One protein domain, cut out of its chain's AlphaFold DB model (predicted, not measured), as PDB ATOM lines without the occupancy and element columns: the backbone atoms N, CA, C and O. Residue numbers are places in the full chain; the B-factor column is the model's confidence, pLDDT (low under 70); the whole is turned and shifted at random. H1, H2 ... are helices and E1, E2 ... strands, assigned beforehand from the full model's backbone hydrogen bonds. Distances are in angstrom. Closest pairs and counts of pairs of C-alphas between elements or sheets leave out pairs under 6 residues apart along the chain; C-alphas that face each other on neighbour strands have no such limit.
ATOM      1  N   ILE A 591     -22.388  62.094  25.097       95.62
ATOM      2  CA  ILE A 591     -23.102  62.325  23.840       95.62
ATOM      3  C   ILE A 591     -22.166  61.976  22.688       95.62
ATOM      4  O   ILE A 591     -22.428  61.013  21.977       95.62
ATOM      5  N   GLY A 592     -21.072  62.731  22.525       93.94
ATOM      6  CA  GLY A 592     -20.017  62.524  21.526       93.94
ATOM      7  C   GLY A 592     -20.458  62.720  20.070       93.94
ATOM      8  O   GLY A 592     -19.792  63.406  19.299       93.94
ATOM      9  N   THR A 593     -21.581  62.133  19.657       95.25
ATOM     10  CA  THR A 593     -22.147  62.242  18.312       95.25
ATOM     11  C   THR A 593     -23.672  62.297  18.360       95.25
ATOM     12  O   THR A 593     -24.316  61.502  19.044       95.25
ATOM     13  N   VAL A 594     -24.248  63.217  17.589       96.69
ATOM     14  CA  VAL A 594     -25.692  63.345  17.361       96.69
ATOM     15  C   VAL A 594     -25.995  63.023  15.903       96.69
ATOM     16  O   VAL A 594     -25.287  63.475  15.010       96.69
ATOM     17  N   ILE A 595     -27.047  62.247  15.659       96.19
ATOM     18  CA  ILE A 595     -27.528  61.921  14.316       96.19
ATOM     19  C   ILE A 595     -28.755  62.772  14.012       96.19
ATOM     20  O   ILE A 595     -29.737  62.742  14.757       96.19
ATOM     21  N   LEU A 596     -28.709  63.525  12.918       95.06
ATOM     22  CA  LEU A 596     -29.856  64.258  12.396       95.06
ATOM     23  C   LEU A 596     -30.540  63.433  11.307       95.06
ATOM     24  O   LEU A 596     -29.912  63.094  10.308       95.06
ATOM     25  N   ARG A 597     -31.827  63.138  11.511       92.88
ATOM     26  CA  ARG A 597     -32.685  62.380  10.590       92.88
ATOM     27  C   ARG A 597     -34.095  62.958  10.613       92.88
ATOM     28  O   ARG A 597     -34.650  63.146  11.695       92.88
ATOM     29  N   ASP A 598     -34.687  63.207   9.446       88.25
ATOM     30  CA  ASP A 598     -36.080  63.668   9.312       88.25
ATOM     31  C   ASP A 598     -36.417  64.880  10.221       88.25
ATOM     32  O   ASP A 598     -37.433  64.886  10.923       88.25
ATOM     33  N   ASN A 599     -35.540  65.897  10.257       87.44
ATOM     34  CA  ASN A 599     -35.639  67.084  11.131       87.44
ATOM     35  C   ASN A 599     -35.711  66.776  12.640       87.44
ATOM     36  O   ASN A 599     -36.342  67.501  13.415       87.44
ATOM     37  N   LYS A 600     -35.064  65.694  13.082       92.62
ATOM     38  CA  LYS A 600     -34.951  65.308  14.492       92.62
ATOM     39  C   LYS A 600     -33.514  64.938  14.841       92.62
ATOM     40  O   LYS A 600     -32.782  64.430  13.998       92.62
ATOM     41  N   ALA A 601     -33.143  65.178  16.097       95.62
ATOM     42  CA  ALA A 601     -31.838  64.842  16.653       95.62
ATOM     43  C   ALA A 601     -31.920  63.599  17.549       95.62
ATOM     44  O   ALA A 601     -32.669  63.577  18.531       95.62
ATOM     45  N   TYR A 602     -31.104  62.601  17.227       94.75
ATOM     46  CA  TYR A 602     -30.992  61.330  17.932       94.75
ATOM     47  C   TYR A 602     -29.585  61.161  18.498       94.75
ATOM     48  O   TYR A 602     -28.607  61.655  17.934       94.75
ATOM     49  N   LEU A 603     -29.467  60.451  19.613       93.50
ATOM     50  CA  LEU A 603     -28.182  59.917  20.046       93.50
ATOM     51  C   LEU A 603     -27.757  58.779  19.121       93.50
ATOM     52  O   LEU A 603     -28.586  58.135  18.478       93.50
ATOM     53  N   ARG A 604     -26.450  58.520  19.046       89.25
ATOM     54  CA  ARG A 604     -25.919  57.474  18.168       89.25
ATOM     55  C   ARG A 604     -26.498  56.087  18.473       89.25
ATOM     56  O   ARG A 604     -26.666  55.303  17.546       89.25
ATOM     57  N   ASP A 605     -26.775  55.789  19.735       88.62
ATOM     58  CA  ASP A 605     -27.352  54.530  20.222       88.62
ATOM     59  C   ASP A 605     -28.880  54.441  20.062       88.62
ATOM     60  O   ASP A 605     -29.431  53.347  20.125       88.62
ATOM     61  N   GLU A 606     -29.566  55.556  19.789       90.62
ATOM     62  CA  GLU A 606     -31.000  55.588  19.452       90.62
ATOM     63  C   GLU A 606     -31.268  55.199  17.980       90.62
ATOM     64  O   GLU A 606     -32.420  55.177  17.541       90.62
ATOM     65  N   VAL A 607     -30.216  54.923  17.200       89.56
ATOM     66  CA  VAL A 607     -30.285  54.655  15.760       89.56
ATOM     67  C   VAL A 607     -29.595  53.331  15.418       89.56
ATOM     68  O   VAL A 607     -28.383  53.192  15.594       89.56
ATOM     69  N   ASP A 608     -30.368  52.387  14.869       83.56
ATOM     70  CA  ASP A 608     -29.894  51.040  14.507       83.56
ATOM     71  C   ASP A 608     -28.813  51.071  13.408       83.56
ATOM     72  O   ASP A 608     -27.731  50.503  13.560       83.56
ATOM     73  N   GLU A 609     -29.081  51.789  12.315       86.81
ATOM     74  CA  GLU A 609     -28.177  51.975  11.175       86.81
ATOM     75  C   GLU A 609     -28.250  53.413  10.650       86.81
ATOM     76  O   GLU A 609     -29.306  54.048  10.733       86.81
ATOM     77  N   LEU A 610     -27.135  53.929  10.125       85.06
ATOM     78  CA  LEU A 610     -27.092  55.233   9.458       85.06
ATOM     79  C   LEU A 610     -27.667  55.097   8.046       85.06
ATOM     80  O   LEU A 610     -27.261  54.209   7.300       85.06
ATOM     81  N   LYS A 611     -28.607  55.974   7.697       87.06
ATOM     82  CA  LYS A 611     -29.141  56.114   6.339       87.06
ATOM     83  C   LYS A 611     -28.302  57.116   5.552       87.06
ATOM     84  O   LYS A 611     -27.682  57.990   6.149       87.06
ATOM     85  N   ASP A 612     -28.363  57.035   4.227       81.31
ATOM     86  CA  ASP A 612     -27.612  57.928   3.332       81.31
ATOM     87  C   ASP A 612     -27.930  59.421   3.554       81.31
ATOM     88  O   ASP A 612     -27.048  60.263   3.412       81.31
ATOM     89  N   ASP A 613     -29.164  59.747   3.959       84.25
ATOM     90  CA  ASP A 613     -29.608  61.125   4.225       84.25
ATOM     91  C   ASP A 613     -29.335  61.603   5.669       84.25
ATOM     92  O   ASP A 613     -29.634  62.750   6.014       84.25
ATOM     93  N   ASP A 614     -28.798  60.741   6.540       90.88
ATOM     94  CA  ASP A 614     -28.503  61.116   7.922       90.88
ATOM     95  C   ASP A 614     -27.254  62.001   7.998       90.88
ATOM     96  O   ASP A 614     -26.220  61.711   7.395       90.88
ATOM     97  N   LYS A 615     -27.292  63.035   8.845       92.69
ATOM     98  CA  LYS A 615     -26.089  63.814   9.178       92.69
ATOM     99  C   LYS A 615     -25.567  63.392  10.542       92.69
ATOM    100  O   LYS A 615     -26.200  63.658  11.564       92.69
ATOM    101  N   ALA A 616     -24.399  62.762  10.567       93.81
ATOM    102  CA  ALA A 616     -23.680  62.488  11.804       93.81
ATOM    103  C   ALA A 616     -22.856  63.716  12.222       93.81
ATOM    104  O   ALA A 616     -21.999  64.193  11.481       93.81
ATOM    105  N   VAL A 617     -23.134  64.228  13.419       96.62
ATOM    106  CA  VAL A 617     -22.541  65.446  13.977       96.62
ATOM    107  C   VAL A 617     -21.698  65.075  15.189       96.62
ATOM    108  O   VAL A 617     -22.239  64.761  16.251       96.62
ATOM    109  N   LYS A 618     -20.375  65.103  15.044       96.56
ATOM    110  CA  LYS A 618     -19.438  64.957  16.161       96.56
ATOM    111  C   LYS A 618     -19.386  66.244  16.973       96.56
ATOM    112  O   LYS A 618     -19.356  67.338  16.409       96.56
ATOM    113  N   LEU A 619     -19.378  66.097  18.295       97.31
ATOM    114  CA  LEU A 619     -19.411  67.209  19.237       97.31
ATOM    115  C   LEU A 619     -18.120  67.283  20.048       97.31
ATOM    116  O   LEU A 619     -17.677  66.293  20.631       97.31
ATOM    117  N   SER A 620     -17.574  68.488  20.161       95.88
ATOM    118  CA  SER A 620     -16.533  68.835  21.129       95.88
ATOM    119  C   SER A 620     -16.853  70.179  21.786       95.88
ATOM    120  O   SER A 620     -17.749  70.901  21.353       95.88
ATOM    121  N   VAL A 621     -16.142  70.533  22.856       96.88
ATOM    122  CA  VAL A 621     -16.258  71.860  23.478       96.88
ATOM    123  C   VAL A 621     -15.056  72.705  23.083       96.88
ATOM    124  O   VAL A 621     -13.954  72.455  23.566       96.88
ATOM    125  N   ALA A 622     -15.289  73.721  22.252       96.25
ATOM    126  CA  ALA A 622     -14.255  74.658  21.814       96.25
ATOM    127  C   ALA A 622     -13.925  75.697  22.894       96.25
ATOM    128  O   ALA A 622     -12.798  76.189  22.971       96.25
ATOM    129  N   TYR A 623     -14.906  76.064  23.728       96.62
ATOM    130  CA  TYR A 623     -14.723  77.039  24.800       96.62
ATOM    131  C   TYR A 623     -15.835  76.978  25.860       96.62
ATOM    132  O   TYR A 623     -16.879  76.361  25.664       96.62
ATOM    133  N   GLY A 624     -15.621  77.649  26.989       94.25
ATOM    134  CA  GLY A 624     -16.648  77.904  27.992       94.25
ATOM    135  C   GLY A 624     -16.277  79.105  28.855       94.25
ATOM    136  O   GLY A 624     -15.133  79.217  29.311       94.25
ATOM    137  N   ASP A 625     -17.237  79.999  29.076       92.25
ATOM    138  CA  ASP A 625     -17.069  81.235  29.840       92.25
ATOM    139  C   ASP A 625     -18.169  81.354  30.890       92.25
ATOM    140  O   ASP A 625     -19.273  81.795  30.605       92.25
ATOM    141  N   THR A 626     -17.825  80.981  32.121       88.00
ATOM    142  CA  THR A 626     -18.619  81.090  33.352       88.00
ATOM    143  C   THR A 626     -19.932  80.306  33.357       88.00
ATOM    144  O   THR A 626     -20.043  79.337  34.110       88.00
ATOM    145  N   ASP A 627     -20.903  80.749  32.573       91.38
ATOM    146  CA  ASP A 627     -22.274  80.263  32.428       91.38
ATOM    147  C   ASP A 627     -22.593  79.777  31.012       91.38
ATOM    148  O   ASP A 627     -23.626  79.145  30.821       91.38
ATOM    149  N   SER A 628     -21.673  79.951  30.063       94.81
ATOM    150  CA  SER A 628     -21.849  79.509  28.680       94.81
ATOM    151  C   SER A 628     -20.850  78.424  28.267       94.81
ATOM    152  O   SER A 628     -19.698  78.398  28.716       94.81
ATOM    153  N   VAL A 629     -21.288  77.515  27.390       96.69
ATOM    154  CA  VAL A 629     -20.488  76.431  26.795       96.69
ATOM    155  C   VAL A 629     -20.639  76.455  25.279       96.69
ATOM    156  O   VAL A 629     -21.749  76.505  24.753       96.69
ATOM    157  N   PHE A 630     -19.506  76.443  24.576       97.75
ATOM    158  CA  PHE A 630     -19.430  76.601  23.128       97.75
ATOM    159  C   PHE A 630     -19.128  75.231  22.522       97.75
ATOM    160  O   PHE A 630     -18.004  74.730  22.622       97.75
ATOM    161  N   VAL A 631     -20.147  74.610  21.936       98.12
ATOM    162  CA  VAL A 631     -20.096  73.245  21.405       98.12
ATOM    163  C   VAL A 631     -19.808  73.290  19.909       98.12
ATOM    164  O   VAL A 631     -20.621  73.777  19.127       98.12
ATOM    165  N   HIS A 632     -18.651  72.788  19.494       97.44
ATOM    166  CA  HIS A 632     -18.255  72.719  18.090       97.44
ATOM    167  C   HIS A 632     -18.901  71.508  17.418       97.44
ATOM    168  O   HIS A 632     -18.814  70.393  17.934       97.44
ATOM    169  N   CYS A 633     -19.559  71.742  16.282       97.00
ATOM    170  CA  CYS A 633     -20.181  70.704  15.467       97.00
ATOM    171  C   CYS A 633     -19.312  70.387  14.248       97.00
ATOM    172  O   CYS A 633     -19.151  71.228  13.363       97.00
ATOM    173  N   LYS A 634     -18.816  69.153  14.179       95.44
ATOM    174  CA  LYS A 634     -18.017  68.629  13.063       95.44
ATOM    175  C   LYS A 634     -18.725  67.452  12.402       95.44
ATOM    176  O   LYS A 634     -19.630  66.857  12.990       95.44
ATOM    177  N   ASN A 635     -18.332  67.118  11.181       92.62
ATOM    178  CA  ASN A 635     -18.853  65.938  10.498       92.62
ATOM    179  C   ASN A 635     -18.298  64.636  11.115       92.62
ATOM    180  O   ASN A 635     -17.501  64.641  12.057       92.62
ATOM    181  N   ASP A 636     -18.717  63.494  10.583       87.31
ATOM    182  CA  ASP A 636     -18.285  62.162  11.016       87.31
ATOM    183  C   ASP A 636     -16.776  61.908  10.858       87.31
ATOM    184  O   ASP A 636     -16.203  61.108  11.606       87.31
ATOM    185  N   GLN A 637     -16.110  62.630   9.960       88.50
ATOM    186  CA  GLN A 637     -14.660  62.607   9.763       88.50
ATOM    187  C   GLN A 637     -13.897  63.546  10.709       88.50
ATOM    188  O   GLN A 637     -12.676  63.607  10.630       88.50
ATOM    189  N   ASP A 638     -14.590  64.217  11.639       89.31
ATOM    190  CA  ASP A 638     -14.012  65.221  12.549       89.31
ATOM    191  C   ASP A 638     -13.462  66.463  11.813       89.31
ATOM    192  O   ASP A 638     -12.530  67.132  12.263       89.31
ATOM    193  N   LEU A 639     -14.070  66.787  10.666       91.06
ATOM    194  CA  LEU A 639     -13.780  67.958   9.842       91.06
ATOM    195  C   LEU A 639     -14.930  68.974   9.899       91.06
ATOM    196  O   LEU A 639     -16.069  68.653  10.247       91.06
ATOM    197  N   GLU A 640     -14.630  70.219   9.532       91.25
ATOM    198  CA  GLU A 640     -15.645  71.261   9.377       91.25
ATOM    199  C   GLU A 640     -16.651  70.879   8.284       91.25
ATOM    200  O   GLU A 640     -16.272  70.393   7.217       91.25
ATOM    201  N   PHE A 641     -17.938  71.141   8.523       90.44
ATOM    202  CA  PHE A 641     -18.947  70.984   7.477       90.44
ATOM    203  C   PHE A 641     -18.676  71.943   6.312       90.44
ATOM    204  O   PHE A 641     -18.334  73.116   6.511       90.44
ATOM    205  N   GLU A 642     -18.897  71.457   5.090       86.75
ATOM    206  CA  GLU A 642     -18.942  72.316   3.911       86.75
ATOM    207  C   GLU A 642     -20.065  73.356   4.042       86.75
ATOM    208  O   GLU A 642     -21.088  73.144   4.706       86.75
ATOM    209  N   GLU A 643     -19.866  74.519   3.422       82.44
ATOM    210  CA  GLU A 643     -20.820  75.616   3.532       82.44
ATOM    211  C   GLU A 643     -22.177  75.232   2.926       82.44
ATOM    212  O   GLU A 643     -22.265  74.774   1.792       82.44
ATOM    213  N   GLY A 644     -23.245  75.415   3.707       83.19
ATOM    214  CA  GLY A 644     -24.612  75.061   3.319       83.19
ATOM    215  C   GLY A 644     -25.037  73.632   3.676       83.19
ATOM    216  O   GLY A 644     -26.230  73.347   3.629       83.19
ATOM    217  N   VAL A 645     -24.116  72.751   4.090       87.81
ATOM    218  CA  VAL A 645     -24.455  71.364   4.468       87.81
ATOM    219  C   VAL A 645     -25.088  71.287   5.858       87.81
ATOM    220  O   VAL A 645     -26.041  70.533   6.059       87.81
ATOM    221  N   PHE A 646     -24.594  72.072   6.815       92.88
ATOM    222  CA  PHE A 646     -25.130  72.151   8.175       92.88
ATOM    223  C   PHE A 646     -25.895  73.464   8.363       92.88
ATOM    224  O   PHE A 646     -25.306  74.546   8.306       92.88
ATOM    225  N   SER A 647     -27.215  73.371   8.521       94.19
ATOM    226  CA  SER A 647     -28.104  74.535   8.626       94.19
ATOM    227  C   SER A 647     -28.197  75.088  10.055       94.19
ATOM    228  O   SER A 647     -27.753  74.465  11.023       94.19
ATOM    229  N   LEU A 648     -28.801  76.271  10.206       94.50
ATOM    230  CA  LEU A 648     -29.095  76.834  11.530       94.50
ATOM    231  C   LEU A 648     -30.136  75.980  12.266       94.50
ATOM    232  O   LEU A 648     -30.050  75.795  13.478       94.50
ATOM    233  N   GLU A 649     -31.085  75.401  11.534       94.12
ATOM    234  CA  GLU A 649     -32.095  74.481  12.050       94.12
ATOM    235  C   GLU A 649     -31.455  73.187  12.567       94.12
ATOM    236  O   GLU A 649     -31.774  72.751  13.674       94.12
ATOM    237  N   ASP A 650     -30.506  72.621  11.815       95.25
ATOM    238  CA  ASP A 650     -29.706  71.469  12.245       95.25
ATOM    239  C   ASP A 650     -28.973  71.782  13.560       95.25
ATOM    240  O   ASP A 650     -29.061  71.030  14.535       95.25
ATOM    241  N   SER A 651     -28.314  72.942  13.620       95.81
ATOM    242  CA  SER A 651     -27.619  73.425  14.814       95.81
ATOM    243  C   SER A 651     -28.558  73.586  16.013       95.81
ATOM    244  O   SER A 651     -28.237  73.137  17.117       95.81
ATOM    245  N   ALA A 652     -29.753  74.138  15.801       95.88
ATOM    246  CA  ALA A 652     -30.770  74.288  16.837       95.88
ATOM    247  C   ALA A 652     -31.272  72.936  17.362       95.88
ATOM    248  O   ALA A 652     -31.504  72.790  18.564       95.88
ATOM    249  N   LEU A 653     -31.456  71.945  16.483       96.81
ATOM    250  CA  LEU A 653     -31.878  70.593  16.860       96.81
ATOM    251  C   LEU A 653     -30.821  69.907  17.730       96.81
ATOM    252  O   LEU A 653     -31.156  69.388  18.799       96.81
ATOM    253  N   VAL A 654     -29.552  69.958  17.312       97.50
ATOM    254  CA  VAL A 654     -28.421  69.439  18.099       97.50
ATOM    255  C   VAL A 654     -28.346  70.161  19.443       97.50
ATOM    256  O   VAL A 654     -28.321  69.513  20.489       97.50
ATOM    257  N   GLY A 655     -28.381  71.495  19.434       97.31
ATOM    258  CA  GLY A 655     -28.262  72.317  20.633       97.31
ATOM    259  C   GLY A 655     -29.358  72.029  21.651       97.31
ATOM    260  O   GLY A 655     -29.062  71.802  22.820       97.31
ATOM    261  N   LYS A 656     -30.616  71.925  21.205       97.25
ATOM    262  CA  LYS A 656     -31.753  71.555  22.063       97.25
ATOM    263  C   LYS A 656     -31.633  70.134  22.618       97.25
ATOM    264  O   LYS A 656     -31.931  69.926  23.793       97.25
ATOM    265  N   LYS A 657     -31.174  69.159  21.820       97.06
ATOM    266  CA  LYS A 657     -30.951  67.781  22.300       97.06
ATOM    267  C   LYS A 657     -29.868  67.762  23.380       97.06
ATOM    268  O   LYS A 657     -30.119  67.234  24.463       97.06
ATOM    269  N   VAL A 658     -28.721  68.400  23.141       97.69
ATOM    270  CA  VAL A 658     -27.629  68.510  24.125       97.69
ATOM    271  C   VAL A 658     -28.105  69.215  25.397       97.69
ATOM    272  O   VAL A 658     -27.962  68.665  26.489       97.69
ATOM    273  N   ALA A 659     -28.736  70.383  25.262       97.56
ATOM    274  CA  ALA A 659     -29.280  71.162  26.370       97.56
ATOM    275  C   ALA A 659     -30.263  70.349  27.229       97.56
ATOM    276  O   ALA A 659     -30.162  70.358  28.457       97.56
ATOM    277  N   SER A 660     -31.154  69.571  26.602       97.00
ATOM    278  CA  SER A 660     -32.110  68.717  27.317       97.00
ATOM    279  C   SER A 660     -31.436  67.604  28.130       97.00
ATOM    280  O   SER A 660     -31.826  67.350  29.269       97.00
ATOM    281  N   ILE A 661     -30.387  66.975  27.587       96.50
ATOM    282  CA  ILE A 661     -29.643  65.900  28.261       96.50
ATOM    283  C   ILE A 661     -28.853  66.453  29.446       96.50
ATOM    284  O   ILE A 661     -28.823  65.831  30.511       96.50
ATOM    285  N   VAL A 662     -28.218  67.616  29.272       96.88
ATOM    286  CA  VAL A 662     -27.486  68.274  30.357       96.88
ATOM    287  C   VAL A 662     -28.460  68.713  31.445       96.88
ATOM    288  O   VAL A 662     -28.239  68.356  32.600       96.88
ATOM    289  N   THR A 663     -29.565  69.373  31.086       97.31
ATOM    290  CA  THR A 663     -30.625  69.792  32.020       97.31
ATOM    291  C   THR A 663     -31.179  68.621  32.825       97.31
ATOM    292  O   THR A 663     -31.232  68.698  34.046       97.31
ATOM    293  N   ALA A 664     -31.467  67.481  32.188       96.31
ATOM    294  CA  ALA A 664     -31.927  66.276  32.885       96.31
ATOM    295  C   ALA A 664     -30.905  65.698  33.887       96.31
ATOM    296  O   ALA A 664     -31.247  64.841  34.701       96.31
ATOM    297  N   SER A 665     -29.640  66.125  33.823       94.81
ATOM    298  CA  SER A 665     -28.582  65.713  34.748       94.81
ATOM    299  C   SER A 665     -28.341  66.697  35.901       94.81
ATOM    300  O   SER A 665     -27.547  66.390  36.799       94.81
ATOM    301  N   LEU A 666     -28.990  67.864  35.859       95.19
ATOM    302  CA  LEU A 666     -28.879  68.936  36.841       95.19
ATOM    303  C   LEU A 666     -30.014  68.851  37.873       95.19
ATOM    304  O   LEU A 666     -31.085  68.323  37.578       95.19
ATOM    305  N   PRO A 667     -29.797  69.359  39.097       94.38
ATOM    306  CA  PRO A 667     -30.872  69.512  40.067       94.38
ATOM    307  C   PRO A 667     -31.820  70.657  39.675       94.38
ATOM    308  O   PRO A 667     -31.387  71.687  39.159       94.38
ATOM    309  N   ASP A 668     -33.108  70.503  39.977       92.38
ATOM    310  CA  ASP A 668     -34.101  71.574  39.840       92.38
ATOM    311  C   ASP A 668     -33.732  72.789  40.727       92.38
ATOM    312  O   ASP A 668     -33.239  72.585  41.844       92.38
ATOM    313  N   PRO A 669     -33.914  74.050  40.278       93.62
ATOM    314  CA  PRO A 669     -34.481  74.500  39.000       93.62
ATOM    315  C   PRO A 669     -33.416  74.874  37.950       93.62
ATOM    316  O   PRO A 669     -33.617  75.789  37.149       93.62
ATOM    317  N   MET A 670     -32.235  74.253  37.984       95.31
ATOM    318  CA  MET A 670     -31.165  74.590  37.046       95.31
ATOM    319  C   MET A 670     -31.468  74.075  35.637       95.31
ATOM    320  O   MET A 670     -31.818  72.913  35.445       95.31
ATOM    321  N   GLU A 671     -31.248  74.930  34.643       95.31
ATOM    322  CA  GLU A 671     -31.530  74.647  33.236       95.31
ATOM    323  C   GLU A 671     -30.379  75.160  32.361       95.31
ATOM    324  O   GLU A 671     -29.867  76.264  32.579       95.31
ATOM    325  N   LEU A 672     -29.981  74.351  31.379       96.69
ATOM    326  CA  LEU A 672     -29.125  74.765  30.271       96.69
ATOM    327  C   LEU A 672     -30.013  74.956  29.040       96.69
ATOM    328  O   LEU A 672     -30.758  74.042  28.684       96.69
ATOM    329  N   GLU A 673     -29.919  76.108  28.381       95.88
ATOM    330  CA  GLU A 673     -30.713  76.435  27.198       95.88
ATOM    331  C   GLU A 673     -29.844  76.639  25.954       95.88
ATOM    332  O   GLU A 673     -28.677  77.020  26.028       95.88
ATOM    333  N   PHE A 674     -30.424  76.353  24.788       96.69
ATOM    334  CA  PHE A 674     -29.845  76.760  23.512       96.69
ATOM    335  C   PHE A 674     -30.071  78.265  23.337       96.69
ATOM    336  O   PHE A 674     -31.219  78.691  23.203       96.69
ATOM    337  N   GLU A 675     -28.990  79.045  23.333       95.31
ATOM    338  CA  GLU A 675     -29.051  80.499  23.145       95.31
ATOM    339  C   GLU A 675     -28.997  80.846  21.653       95.31
ATOM    340  O   GLU A 675     -29.867  81.545  21.133       95.31
ATOM    341  N   ALA A 676     -27.969  80.357  20.956       96.50
ATOM    342  CA  ALA A 676     -27.663  80.779  19.595       96.50
ATOM    343  C   ALA A 676     -26.769  79.781  18.850       96.50
ATOM    344  O   ALA A 676     -26.107  78.924  19.441       96.50
ATOM    345  N   THR A 677     -26.672  79.975  17.536       97.00
ATOM    346  CA  THR A 677     -25.653  79.346  16.689       97.00
ATOM    347  C   THR A 677     -24.648  80.395  16.231       97.00
ATOM    348  O   THR A 677     -25.005  81.349  15.547       97.00
ATOM    349  N   ALA A 678     -23.372  80.218  16.560       96.69
ATOM    350  CA  ALA A 678     -22.274  80.968  15.972       96.69
ATOM    351  C   ALA A 678     -21.848  80.312  14.650       96.69
ATOM    352  O   ALA A 678     -21.194  79.266  14.640       96.69
ATOM    353  N   LYS A 679     -22.187  80.936  13.513       95.00
ATOM    354  CA  LYS A 679     -21.766  80.432  12.193       95.00
ATOM    355  C   LYS A 679     -20.244  80.473  12.060       95.00
ATOM    356  O   LYS A 679     -19.658  79.543  11.509       95.00
ATOM    357  N   ARG A 680     -19.607  81.522  12.597       95.25
ATOM    358  CA  ARG A 680     -18.154  81.607  12.793       95.25
ATOM    359  C   ARG A 680     -17.835  82.214  14.158       95.25
ATOM    360  O   ARG A 680     -18.434  83.221  14.539       95.25
ATOM    361  N   VAL A 681     -16.868  81.637  14.864       95.88
ATOM    362  CA  VAL A 681     -16.316  82.174  16.113       95.88
ATOM    363  C   VAL A 681     -14.802  82.257  16.028       95.88
ATOM    364  O   VAL A 681     -14.139  81.300  15.643       95.88
ATOM    365  N   LEU A 682     -14.257  83.406  16.413       96.19
ATOM    366  CA  LEU A 682     -12.829  83.616  16.582       96.19
ATOM    367  C   LEU A 682     -12.488  83.585  18.074       96.19
ATOM    368  O   LEU A 682     -12.828  84.510  18.819       96.19
ATOM    369  N   LEU A 683     -11.799  82.527  18.500       95.69
ATOM    370  CA  LEU A 683     -11.311  82.345  19.864       95.69
ATOM    371  C   LEU A 683      -9.832  82.738  19.942       95.69
ATOM    372  O   LEU A 683      -8.982  82.107  19.316       95.69
ATOM    373  N   ILE A 684      -9.517  83.770  20.729       93.31
ATOM    374  CA  ILE A 684      -8.154  84.325  20.823       93.31
ATOM    375  C   ILE A 684      -7.516  83.936  22.159       93.31
ATOM    376  O   ILE A 684      -6.410  83.390  22.221       93.31
ATOM    377  N   ALA A 685      -8.218  84.220  23.254       92.56
ATOM    378  CA  ALA A 685      -7.795  83.898  24.611       92.56
ATOM    379  C   ALA A 685      -9.008  83.838  25.547       92.56
ATOM    380  O   ALA A 685     -10.133  84.160  25.165       92.56
ATOM    381  N   LYS A 686      -8.777  83.466  26.810       92.25
ATOM    382  CA  LYS A 686      -9.819  83.523  27.840       92.25
ATOM    383  C   LYS A 686     -10.444  84.915  27.898       92.25
ATOM    384  O   LYS A 686      -9.731  85.912  28.026       92.25
ATOM    385  N   LYS A 687     -11.775  84.963  27.817       90.88
ATOM    386  CA  LYS A 687     -12.602  86.177  27.801       90.88
ATOM    387  C   LYS A 687     -12.284  87.138  26.652       90.88
ATOM    388  O   LYS A 687     -12.594  88.321  26.758       90.88
ATOM    389  N   ARG A 688     -11.647  86.653  25.578       92.50
ATOM    390  CA  ARG A 688     -11.294  87.420  24.377       92.50
ATOM    391  C   ARG A 688     -11.690  86.647  23.123       92.50
ATOM    392  O   ARG A 688     -10.950  85.770  22.675       92.50
ATOM    393  N   TYR A 689     -12.861  86.966  22.587       94.56
ATOM    394  CA  TYR A 689     -13.431  86.296  21.419       94.56
ATOM    395  C   TYR A 689     -14.449  87.178  20.687       94.56
ATOM    396  O   TYR A 689     -14.980  88.140  21.249       94.56
ATOM    397  N   ALA A 690     -14.735  86.827  19.434       96.25
ATOM    398  CA  ALA A 690     -15.778  87.443  18.617       96.25
ATOM    399  C   ALA A 690     -16.573  86.366  17.871       96.25
ATOM    400  O   ALA A 690     -16.000  85.386  17.403       96.25
ATOM    401  N   GLN A 691     -17.889  86.533  17.777       96.06
ATOM    402  CA  GLN A 691     -18.804  85.535  17.227       96.06
ATOM    403  C   GLN A 691     -19.792  86.188  16.274       96.06
ATOM    404  O   GLN A 691     -20.459  87.141  16.669       96.06
ATOM    405  N   TRP A 692     -19.936  85.646  15.068       97.50
ATOM    406  CA  TRP A 692     -21.092  85.930  14.223       97.50
ATOM    407  C   TRP A 692     -22.199  84.942  14.573       97.50
ATOM    408  O   TRP A 692     -22.157  83.774  14.176       97.50
ATOM    409  N   ILE A 693     -23.132  85.415  15.393       96.19
ATOM    410  CA  ILE A 693     -24.180  84.608  16.003       96.19
ATOM    411  C   ILE A 693     -25.518  84.797  15.302       96.19
ATOM    412  O   ILE A 693     -25.784  85.855  14.741       96.19
ATOM    413  N   PHE A 694     -26.356  83.773  15.403       96.94
ATOM    414  CA  PHE A 694     -27.736  83.735  14.950       96.94
ATOM    415  C   PHE A 694     -28.618  83.329  16.130       96.94
ATOM    416  O   PHE A 694     -28.507  82.211  16.641       96.94
ATOM    417  N   GLU A 695     -29.473  84.248  16.567       95.00
ATOM    418  CA  GLU A 695     -30.418  84.046  17.669       95.00
ATOM    419  C   GLU A 695     -31.815  83.732  17.117       95.00
ATOM    420  O   GLU A 695     -32.231  84.350  16.127       95.00
ATOM    421  N   PRO A 696     -32.565  82.799  17.733       91.00
ATOM    422  CA  PRO A 696     -33.955  82.557  17.365       91.00
ATOM    423  C   PRO A 696     -34.815  83.809  17.577       91.00
ATOM    424  O   PRO A 696     -34.859  84.364  18.675       91.00
ATOM    425  N   ALA A 697     -35.552  84.213  16.544       88.31
ATOM    426  CA  ALA A 697     -36.501  85.326  16.583       88.31
ATOM    427  C   ALA A 697     -37.880  84.886  16.060       88.31
ATOM    428  O   ALA A 697     -38.030  83.793  15.509       88.31
ATOM    429  N   ASN A 698     -38.915  85.719  16.235       77.88
ATOM    430  CA  ASN A 698     -40.277  85.404  15.787       77.88
ATOM    431  C   ASN A 698     -40.310  85.109  14.272       77.88
ATOM    432  O   ASN A 698     -40.302  86.029  13.460       77.88
ATOM    433  N   GLY A 699     -40.369  83.825  13.898       74.38
ATOM    434  CA  GLY A 699     -40.454  83.374  12.505       74.38
ATOM    435  C   GLY A 699     -39.118  83.188  11.771       74.38
ATOM    436  O   GLY A 699     -39.145  83.030  10.554       74.38
ATOM    437  N   GLY A 700     -37.971  83.186  12.463       89.12
ATOM    438  CA  GLY A 700     -36.669  82.969  11.820       89.12
ATOM    439  C   GLY A 700     -35.471  83.219  12.735       89.12
ATOM    440  O   GLY A 700     -35.482  82.857  13.911       89.12
ATOM    441  N   TRP A 701     -34.441  83.856  12.182       93.56
ATOM    442  CA  TRP A 701     -33.166  84.115  12.848       93.56
ATOM    443  C   TRP A 701     -32.781  85.586  12.726       93.56
ATOM    444  O   TRP A 701     -33.045  86.218  11.704       93.56
ATOM    445  N   THR A 702     -32.133  86.129  13.751       94.50
ATOM    446  CA  THR A 702     -31.494  87.450  13.698       94.50
ATOM    447  C   THR A 702     -29.999  87.283  13.900       94.50
ATOM    448  O   THR A 702     -29.583  86.607  14.843       94.50
ATOM    449  N   ASP A 703     -29.196  87.867  13.011       95.06
ATOM    450  CA  ASP A 703     -27.744  87.761  13.072       95.06
ATOM    451  C   ASP A 703     -27.087  89.013  13.661       95.06
ATOM    452  O   ASP A 703     -27.514  90.143  13.431       95.06
ATOM    453  N   SER A 704     -26.013  88.820  14.421       95.69
ATOM    454  CA  SER A 704     -25.188  89.918  14.929       95.69
ATOM    455  C   SER A 704     -23.759  89.458  15.215       95.69
ATOM    456  O   SER A 704     -23.484  88.263  15.328       95.69
ATOM    457  N   ILE A 705     -22.818  90.404  15.315       95.75
ATOM    458  CA  ILE A 705     -21.467  90.113  15.807       95.75
ATOM    459  C   ILE A 705     -21.415  90.437  17.303       95.75
ATOM    460  O   ILE A 705     -21.473  91.603  17.692       95.75
ATOM    461  N   LYS A 706     -21.270  89.414  18.152       93.81
ATOM    462  CA  LYS A 706     -21.019  89.580  19.592       93.81
ATOM    463  C   LYS A 706     -19.516  89.532  19.864       93.81
ATOM    464  O   LYS A 706     -18.848  88.555  19.536       93.81
ATOM    465  N   VAL A 707     -18.994  90.566  20.523       92.94
ATOM    466  CA  VAL A 707     -17.571  90.691  20.877       92.94
ATOM    467  C   VAL A 707     -17.399  90.717  22.392       92.94
ATOM    468  O   VAL A 707     -18.145  91.395  23.100       92.94
ATOM    469  N   LYS A 708     -16.405  89.989  22.910       91.44
ATOM    470  CA  LYS A 708     -16.088  89.927  24.342       91.44
ATOM    471  C   LYS A 708     -14.601  90.162  24.561       91.44
ATOM    472  O   LYS A 708     -13.769  89.481  23.972       91.44
ATOM    473  N   GLY A 709     -14.285  91.155  25.393       87.38
ATOM    474  CA  GLY A 709     -12.925  91.484  25.840       87.38
ATOM    475  C   GLY A 709     -11.962  92.026  24.780       87.38
ATOM    476  O   GLY A 709     -10.778  92.162  25.086       87.38
TER     477      GLY A 709
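This is residues 591 to 709 of the 910 residues of the protein "DNA polymerase" of Methanococcoides burtonii (strain DSM 6242 / NBRC 107633 / OCM 468 / ACE-M) (UniProt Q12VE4). A single helix, H1, packs between two strongly twisted antiparallel sheets: the four-stranded sheet E2 E1 E3 E4 curls round it like part of a barrel, and the three-stranded sheet E5 E6 E7 is over it on another side, with E5 crossing it. Two hairpins, E1 with E2 and E3 with E4, make the curled sheet, and E5, E6 and E7 form a meander, each strand the antiparallel neighbour of the one before. The printed part has 119 residues with one named helix and seven named strands, in the order E1 E2 E3 E4 H1 E5 E6 E7; the class is mixed, helices and strands. It is compact, with a radius of gyration of the C-alphas of 14.8 A and spans of 45 by 38 by 31 A.

E1, residues 593 to 597, begins at C-alpha 593 (-22.147, 62.242, 18.312), and E2 is residues 600 to 603. E3, residues 615 to 625, is 28.5 A long, and E4, residues 628 to 634, is 19.4 A. H1, residues 648 to 663, is 21.7 A long and begins at C-alpha 648 (-29.095, 76.834, 11.530). E5, residues 672 to 685, is 23.9 A long and bends by 99 degrees at residue 679. E6, residues 688 to 697, is 26.5 A long and bends by 54 degrees at residue 692. E7, residues 700 to 708, is 25.1 A long and ends at C-alpha 708 (-16.088, 89.927, 24.342).

In the hairpin E1 and E2, N 595 and O 602 are 2.8 A apart, within hydrogen-bond range. E3 is staggered: residues 615 to 618 pair with E1, with N 594 and O 617 at 2.9 A, and residues 618 to 625 pair with E4, with N 622 and O 630 at 2.9 A. H1 is on this sheet; its closest C-alphas to E2 are those of Ala 601 and Leu 653, 5.8 A apart. In H1 every O i to N i+4 pair is within hydrogen-bond range. H1 is also on the sheet E5 E6 E7, at a height over the sheet of 7.8 A. It lies over E5 and runs across the strands, at 66 degrees to E5 on the local plane; the C-alphas of Ala 659 and Leu 672 are closest, 5.3 A apart. In the hairpin E5 and E6, N 679 and O 692 are within hydrogen-bond range at 2.9 A, and in the hairpin E6 and E7, N 691 and O 706 are within hydrogen-bond range at 2.8 A. E4 and E5 are near each other, with 14 pairs of C-alphas within 10 A, while E1 and E7, for instance, are apart.

The two C-alphas farthest apart, those of Asp 608 and Gly 709, are 45.3 A from each other. The printed part has no cut. The links E2 to E3, 11 residues, and E4 to H1, 13 residues, are long. The mean pLDDT of the printed part is 93.2, and no printed residue is under 70.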